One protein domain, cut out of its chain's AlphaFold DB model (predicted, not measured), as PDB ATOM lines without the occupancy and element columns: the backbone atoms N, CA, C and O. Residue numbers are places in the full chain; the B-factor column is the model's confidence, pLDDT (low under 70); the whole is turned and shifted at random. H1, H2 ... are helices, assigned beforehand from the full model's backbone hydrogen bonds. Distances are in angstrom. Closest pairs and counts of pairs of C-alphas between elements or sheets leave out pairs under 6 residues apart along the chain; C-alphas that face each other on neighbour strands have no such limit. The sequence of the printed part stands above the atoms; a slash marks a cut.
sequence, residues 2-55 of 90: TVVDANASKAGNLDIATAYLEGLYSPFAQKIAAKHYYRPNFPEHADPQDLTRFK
ATOM      1  N   THR A   2      13.428 -43.440   7.689       61.66
ATOM      2  CA  THR A   2      14.787 -43.390   8.221       61.66
ATOM      3  C   THR A   2      14.742 -43.096   9.725       61.66
ATOM      4  O   THR A   2      13.740 -42.605  10.247       61.66
ATOM      5  N   VAL A   3      15.833 -43.372  10.446       60.94
ATOM      6  CA  VAL A   3      15.971 -43.002  11.871       60.94
ATOM      7  C   VAL A   3      15.807 -41.486  12.071       60.94
ATOM      8  O   VAL A   3      15.340 -41.032  13.115       60.94
ATOM      9  N   VAL A   4      16.138 -40.700  11.043       63.75
ATOM     10  CA  VAL A   4      16.002 -39.241  11.033       63.75
ATOM     11  C   VAL A   4      14.529 -38.825  11.036       63.75
ATOM     12  O   VAL A   4      14.159 -37.975  11.844       63.75
ATOM     13  N   ASP A   5      13.675 -39.482  10.243       66.69
ATOM     14  CA  ASP A   5      12.228 -39.202  10.198       66.69
ATOM     15  C   ASP A   5      11.568 -39.436  11.569       66.69
ATOM     16  O   ASP A   5      10.745 -38.641  12.029       66.69
ATOM     17  N   ALA A   6      11.959 -40.514  12.261       69.75
ATOM     18  CA  ALA A   6      11.439 -40.851  13.586       69.75
ATOM     19  C   ALA A   6      11.860 -39.826  14.654       69.75
ATOM     20  O   ALA A   6      11.052 -39.427  15.495       69.75
ATOM     21  N   ASN A   7      13.111 -39.358  14.599       71.62
ATOM     22  CA  ASN A   7      13.617 -38.338  15.516       71.62
ATOM     23  C   ASN A   7      12.979 -36.966  15.261       71.62
ATOM     24  O   ASN A   7      12.578 -36.302  16.216       71.62
ATOM     25  N   ALA A   8      12.830 -36.564  13.996       72.44
ATOM     26  CA  ALA A   8      12.190 -35.301  13.632       72.44
ATOM     27  C   ALA A   8      10.694 -35.281  14.000       72.44
ATOM     28  O   ALA A   8      10.177 -34.287  14.511       72.44
ATOM     29  N   SER A   9      10.006 -36.419  13.848       70.94
ATOM     30  CA  SER A   9       8.625 -36.580  14.326       70.94
ATOM     31  C   SER A   9       8.536 -36.426  15.845       70.94
ATOM     32  O   SER A   9       7.691 -35.693  16.351       70.94
ATOM     33  N   LYS A  10       9.441 -37.075  16.592       76.56
ATOM     34  CA  LYS A  10       9.479 -37.008  18.061       76.56
ATOM     35  C   LYS A  10       9.795 -35.601  18.582       76.56
ATOM     36  O   LYS A  10       9.315 -35.229  19.648       76.56
ATOM     37  N   ALA A  11      10.587 -34.831  17.839       77.38
ATOM     38  CA  ALA A  11      10.925 -33.445  18.152       77.38
ATOM     39  C   ALA A  11       9.868 -32.427  17.673       77.38
ATOM     40  O   ALA A  11      10.034 -31.232  17.911       77.38
ATOM     41  N   GLY A  12       8.795 -32.875  17.006       80.06
ATOM     42  CA  GLY A  12       7.718 -32.011  16.512       80.06
ATOM     43  C   GLY A  12       8.138 -31.056  15.390       80.06
ATOM     44  O   GLY A  12       7.451 -30.072  15.143       80.06
ATOM     45  N   ASN A  13       9.266 -31.315  14.724       85.38
ATOM     46  CA  ASN A  13       9.833 -30.443  13.692       85.38
ATOM     47  C   ASN A  13       9.921 -31.117  12.314       85.38
ATOM     48  O   ASN A  13      10.588 -30.586  11.426       85.38
ATOM     49  N   LEU A  14       9.244 -32.257  12.131       84.62
ATOM     50  CA  LEU A  14       9.250 -33.021  10.882       84.62
ATOM     51  C   LEU A  14       8.873 -32.164   9.672       84.62
ATOM     52  O   LEU A  14       9.566 -32.231   8.660       84.62
ATOM     53  N   ASP A  15       7.838 -31.330   9.783       82.69
ATOM     54  CA  ASP A  15       7.362 -30.514   8.659       82.69
ATOM     55  C   ASP A  15       8.414 -29.485   8.227       82.69
ATOM     56  O   ASP A  15       8.702 -29.336   7.042       82.69
ATOM     57  N   ILE A  16       9.061 -28.821   9.193       84.44
ATOM     58  CA  ILE A  16      10.113 -27.831   8.922       84.44
ATOM     59  C   ILE A  16      11.374 -28.517   8.382       84.44
ATOM     60  O   ILE A  16      11.998 -28.013   7.450       84.44
ATOM     61  N   ALA A  17      11.749 -29.670   8.941       83.81
ATOM     62  CA  ALA A  17      12.898 -30.442   8.477       83.81
ATOM     63  C   ALA A  17      12.689 -30.959   7.046       83.81
ATOM     64  O   ALA A  17      13.587 -30.842   6.213       83.81
ATOM     65  N   THR A  18      11.490 -31.464   6.745       84.88
ATOM     66  CA  THR A  18      11.101 -31.913   5.403       84.88
ATOM     67  C   THR A  18      11.145 -30.749   4.422       84.88
ATOM     68  O   THR A  18      11.854 -30.830   3.422       84.88
ATOM     69  N   ALA A  19      10.501 -29.626   4.754       87.38
ATOM     70  CA  ALA A  19      10.492 -28.440   3.903       87.38
ATOM     71  C   ALA A  19      11.903 -27.887   3.646       87.38
ATOM     72  O   ALA A  19      12.198 -27.416   2.548       87.38
ATOM     73  N   TYR A  20      12.803 -27.963   4.631       85.81
ATOM     74  CA  TYR A  20      14.197 -27.567   4.452       85.81
ATOM     75  C   TYR A  20      14.931 -28.480   3.460       85.81
ATOM     76  O   TYR A  20      15.601 -27.982   2.554       85.81
ATOM     77  N   LEU A  21      14.786 -29.802   3.600       87.88
ATOM     78  CA  LEU A  21      15.415 -30.776   2.706       87.88
ATOM     79  C   LEU A  21      14.864 -30.682   1.281       87.88
ATOM     80  O   LEU A  21      15.643 -30.648   0.332       87.88
ATOM     81  N   GLU A  22      13.547 -30.570   1.123       88.06
ATOM     82  CA  GLU A  22      12.907 -30.316  -0.174       88.06
ATOM     83  C   GLU A  22      13.364 -28.975  -0.761       88.06
ATOM     84  O   GLU A  22      13.653 -28.867  -1.954       88.06
ATOM     85  N   GLY A  23      13.533 -27.963   0.092       86.75
ATOM     86  CA  GLY A  23      14.054 -26.651  -0.273       86.75
ATOM     87  C   GLY A  23      15.444 -26.696  -0.911       86.75
ATOM     88  O   GLY A  23      15.725 -25.872  -1.787       86.75
ATOM     89  N   LEU A  24      16.289 -27.679  -0.572       88.25
ATOM     90  CA  LEU A  24      17.598 -27.874  -1.212       88.25
ATOM     91  C   LEU A  24      17.487 -28.198  -2.708       88.25
ATOM     92  O   LEU A  24      18.424 -27.946  -3.464       88.25
ATOM     93  N   TYR A  25      16.342 -28.712  -3.153       88.44
ATOM     94  CA  TYR A  25      16.064 -29.023  -4.554       88.44
ATOM     95  C   TYR A  25      15.392 -27.868  -5.309       88.44
ATOM     96  O   TYR A  25      15.198 -27.962  -6.519       88.44
ATOM     97  N   SER A  26      15.086 -26.755  -4.636       92.06
ATOM     98  CA  SER A  26      14.547 -25.559  -5.290       92.06
ATOM     99  C   SER A  26      15.546 -24.948  -6.288       92.06
ATOM    100  O   SER A  26      16.762 -25.049  -6.085       92.06
ATOM    101  N   PRO A  27      15.077 -24.218  -7.321       92.75
ATOM    102  CA  PRO A  27      15.967 -23.558  -8.278       92.75
ATOM    103  C   PRO A  27      17.004 -22.640  -7.614       92.75
ATOM    104  O   PRO A  27      18.167 -22.596  -8.013       92.75
ATOM    105  N   PHE A  28      16.600 -21.940  -6.548       92.69
ATOM    106  CA  PHE A  28      17.485 -21.073  -5.773       92.69
ATOM    107  C   PHE A  28      18.614 -21.855  -5.092       92.69
ATOM    108  O   PHE A  28      19.781 -21.473  -5.193       92.69
ATOM    109  N   ALA A  29      18.284 -22.967  -4.436       92.31
ATOM    110  CA  ALA A  29      19.270 -23.793  -3.753       92.31
ATOM    111  C   ALA A  29      20.233 -24.476  -4.735       92.31
ATOM    112  O   ALA A  29      21.434 -24.515  -4.478       92.31
ATOM    113  N   GLN A  30      19.747 -24.928  -5.896       93.50
ATOM    114  CA  GLN A  30      20.593 -25.520  -6.939       93.50
ATOM    115  C   GLN A  30      21.592 -24.502  -7.516       93.50
ATOM    116  O   GLN A  30      22.764 -24.830  -7.721       93.50
ATOM    117  N   LYS A  31      21.181 -23.235  -7.674       93.25
ATOM    118  CA  LYS A  31      22.094 -22.143  -8.042       93.25
ATOM    119  C   LYS A  31      23.173 -21.899  -6.984       93.25
ATOM    120  O   LYS A  31      24.340 -21.727  -7.329       93.25
ATOM    121  N   ILE A  32      22.807 -21.902  -5.699       94.31
ATOM    122  CA  ILE A  32      23.771 -21.774  -4.594       94.31
ATOM    123  C   ILE A  32      24.736 -22.963  -4.578       94.31
ATOM    124  O   ILE A  32      25.942 -22.756  -4.455       94.31
ATOM    125  N   ALA A  33      24.238 -24.187  -4.750       93.69
ATOM    126  CA  ALA A  33      25.072 -25.384  -4.786       93.69
ATOM    127  C   ALA A  33      26.176 -25.264  -5.853       93.69
ATOM    128  O   ALA A  33      27.355 -25.429  -5.532       93.69
ATOM    129  N   ALA A  34      25.814 -24.862  -7.077       94.00
ATOM    130  CA  ALA A  34      26.771 -24.642  -8.163       94.00
ATOM    131  C   ALA A  34      27.778 -23.517  -7.858       94.00
ATOM    132  O   ALA A  34      28.984 -23.695  -8.055       94.00
ATOM    133  N   LYS A  35      27.311 -22.389  -7.301       94.31
ATOM    134  CA  LYS A  35      28.172 -21.276  -6.867       94.31
ATOM    135  C   LYS A  35      29.223 -21.723  -5.845       94.31
ATOM    136  O   LYS A  35      30.356 -21.250  -5.882       94.31
ATOM    137  N   HIS A  36      28.855 -22.641  -4.955       96.12
ATOM    138  CA  HIS A  36      29.727 -23.209  -3.926       96.12
ATOM    139  C   HIS A  36      30.441 -24.498  -4.364       96.12
ATOM    140  O   HIS A  36      30.890 -25.265  -3.517       96.12
ATOM    141  N   TYR A  37      30.612 -24.713  -5.673       94.75
ATOM    142  CA  TYR A  37      31.407 -25.803  -6.260       94.75
ATOM    143  C   TYR A  37      30.838 -27.218  -6.080       94.75
ATOM    144  O   TYR A  37      31.510 -28.193  -6.422       94.75
ATOM    145  N   TYR A  38      29.595 -27.353  -5.622       93.88
ATOM    146  CA  TYR A  38      28.893 -28.631  -5.634       93.88
ATOM    147  C   TYR A  38      28.255 -28.860  -7.004       93.88
ATOM    148  O   TYR A  38      27.740 -27.928  -7.619       93.88
ATOM    149  N   ARG A  39      28.273 -30.108  -7.491       93.88
ATOM    150  CA  ARG A  39      27.550 -30.483  -8.714       93.88
ATOM    151  C   ARG A  39      26.047 -30.552  -8.387       93.88
ATOM    152  O   ARG A  39      25.676 -31.412  -7.589       93.88
ATOM    153  N   PRO A  40      25.203 -29.657  -8.932       93.38
ATOM    154  CA  PRO A  40      23.765 -29.664  -8.670       93.38
ATOM    155  C   PRO A  40      23.095 -30.891  -9.304       93.38
ATOM    156  O   PRO A  40      23.536 -31.373 -10.347       93.38
ATOM    157  N   ASN A  41      22.005 -31.357  -8.693       91.75
ATOM    158  CA  ASN A  41      21.173 -32.426  -9.254       91.75
ATOM    159  C   ASN A  41      20.325 -31.918 -10.430       91.75
ATOM    160  O   ASN A  41      20.080 -32.673 -11.364       91.75
ATOM    161  N   PHE A  42      19.932 -30.639 -10.388       92.94
ATOM    162  CA  PHE A  42      19.209 -29.947 -11.460       92.94
ATOM    163  C   PHE A  42      20.081 -28.818 -12.032       92.94
ATOM    164  O   PHE A  42      19.935 -27.651 -11.646       92.94
ATOM    165  N   PRO A  43      21.065 -29.143 -12.893       90.88
ATOM    166  CA  PRO A  43      21.983 -28.158 -13.462       90.88
ATOM    167  C   PRO A  43      21.283 -27.085 -14.304       90.88
ATOM    168  O   PRO A  43      21.803 -25.982 -14.418       90.88
ATOM    169  N   GLU A  44      20.089 -27.343 -14.833       93.62
ATOM    170  CA  GLU A  44      19.262 -26.369 -15.554       93.62
ATOM    171  C   GLU A  44      18.899 -25.124 -14.726       93.62
ATOM    172  O   GLU A  44      18.546 -24.086 -15.286       93.62
ATOM    173  N   HIS A  45      18.993 -25.207 -13.397       92.88
ATOM    174  CA  HIS A  45      18.736 -24.094 -12.484       92.88
ATOM    175  C   HIS A  45      20.009 -23.380 -12.012       92.88
ATOM    176  O   HIS A  45      19.927 -22.346 -11.342       92.88
ATOM    177  N   ALA A  46      21.184 -23.910 -12.346       92.38
ATOM    178  CA  ALA A  46      22.461 -23.306 -12.005       92.38
ATOM    179  C   ALA A  46      22.864 -22.204 -12.993       92.38
ATOM    180  O   ALA A  46      22.369 -22.120 -14.116       92.38
ATOM    181  N   ASP A  47      23.800 -21.353 -12.571       92.75
ATOM    182  CA  ASP A  47      24.421 -20.399 -13.484       92.75
ATOM    183  C   ASP A  47      25.295 -21.156 -14.503       92.75
ATOM    184  O   ASP A  47      26.177 -21.923 -14.091       92.75
ATOM    185  N   PRO A  48      25.114 -20.946 -15.822       92.56
ATOM    186  CA  PRO A  48      25.951 -21.581 -16.834       92.56
ATOM    187  C   PRO A  48      27.449 -21.352 -16.609       92.56
ATOM    188  O   PRO A  48      28.247 -22.241 -16.903       92.56
ATOM    189  N   GLN A  49      27.846 -20.200 -16.053       93.12
ATOM    190  CA  GLN A  49      29.248 -19.908 -15.752       93.12
ATOM    191  C   GLN A  49      29.812 -20.839 -14.677       93.12
ATOM    192  O   GLN A  49      30.943 -21.313 -14.809       93.12
ATOM    193  N   ASP A  50      29.031 -21.147 -13.641       92.81
ATOM    194  CA  ASP A  50      29.453 -22.063 -12.583       92.81
ATOM    195  C   ASP A  50      29.573 -23.497 -13.122       92.81
ATOM    196  O   ASP A  50      30.510 -24.216 -12.765       92.81
ATOM    197  N   LEU A  51      28.701 -23.885 -14.062       90.88
ATOM    198  CA  LEU A  51      28.736 -25.208 -14.691       90.88
ATOM    199  C   LEU A  51      29.981 -25.444 -15.551       90.88
ATOM    200  O   LEU A  51      30.459 -26.577 -15.621       90.88
ATOM    201  N   THR A  52      30.559 -24.399 -16.156       93.25
ATOM    202  CA  THR A  52      31.775 -24.542 -16.983       93.25
ATOM    203  C   THR A  52      32.979 -25.097 -16.215       93.25
ATOM    204  O   THR A  52      33.895 -25.664 -16.814       93.25
ATOM    205  N   ARG A  53      32.979 -24.987 -14.879       92.12
ATOM    206  CA  ARG A  53      34.026 -25.537 -14.004       92.12
ATOM    207  C   ARG A  53      33.987 -27.067 -13.944       92.12
ATOM    208  O   ARG A  53      35.014 -27.700 -13.693       92.12
ATOM    209  N   PHE A  54      32.824 -27.677 -14.170       92.38
ATOM    210  CA  PHE A  54      32.632 -29.116 -14.044       92.38
ATOM    211  C   PHE A  54      32.944 -29.823 -15.359       92.38
ATOM    212  O   PHE A  54      32.077 -30.063 -16.197       92.38
ATOM    213  N   LYS A  55      34.211 -30.208 -15.529       92.12
ATOM    214  CA  LYS A  55      34.620 -31.013 -16.682       92.12
ATOM    215  C   LYS A  55      33.899 -32.372 -16.694       92.12
ATOM    216  O   LYS A  55      33.691 -32.967 -15.621       92.12
TER     217      LYS A  55
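AT A GLANCE: This is residues 2 to 55 of the 90 residues of the protein "Sulfate-binding protein" of Verrucomicrobia bacterium ADurb.Bin474 (UniProt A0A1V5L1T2). Helices are strung one after another in a loose rod: H2 runs along it, H1 turns off at a corner at one end, and H3, the loop of residues 36 to 47 and short H4 make the other end. The printed part has 54 residues with four named helices, H1 to H4 in chain order, and no named strand: all helix. The radius of gyration of the C-alphas is 14.5 A, the spans 43 by 17 by 14 A.

HOW THE PARTS SIT: H2, residues 14 to 23, and H1, residues 3 to 10, only just touch, with 3 pairs of C-alphas within 8 A, and only at the corner; closest are the C-alphas of Leu 14 and Ala 8, 4.6 A. They run opposite ways at a steep tilt of 51 degrees. H3, residues 27 to 35, is close to H2 but not clearly touching; the closest C-alphas, of Gly 23 and Ala 29, are 6.9 A apart. H4, residues 48 to 51, only just touches H3, with 3 pairs within 8 A; closest are the C-alphas of Ala 34 and Asp 50, 5.8 A. In H1, H2 and H3 every O i to N i+4 pair is within hydrogen-bond range; H4 is too short for one.

IN THESE COORDINATES: H2 measures 13.7 A from first to last C-alpha, H3 12.5 A, H1 10.8 A. H1 begins at C-alpha 3 (15.971, -43.002, 11.871); H4 ends at C-alpha 51 (28.736, -25.208, -14.691).

THE WHOLE: The C-alphas farthest apart, of Lys 10 and Thr 52, are 43.4 A apart. The printed part has no cut; H3 to H4 is a long link. Residues 2 to 6 have pLDDT under 70.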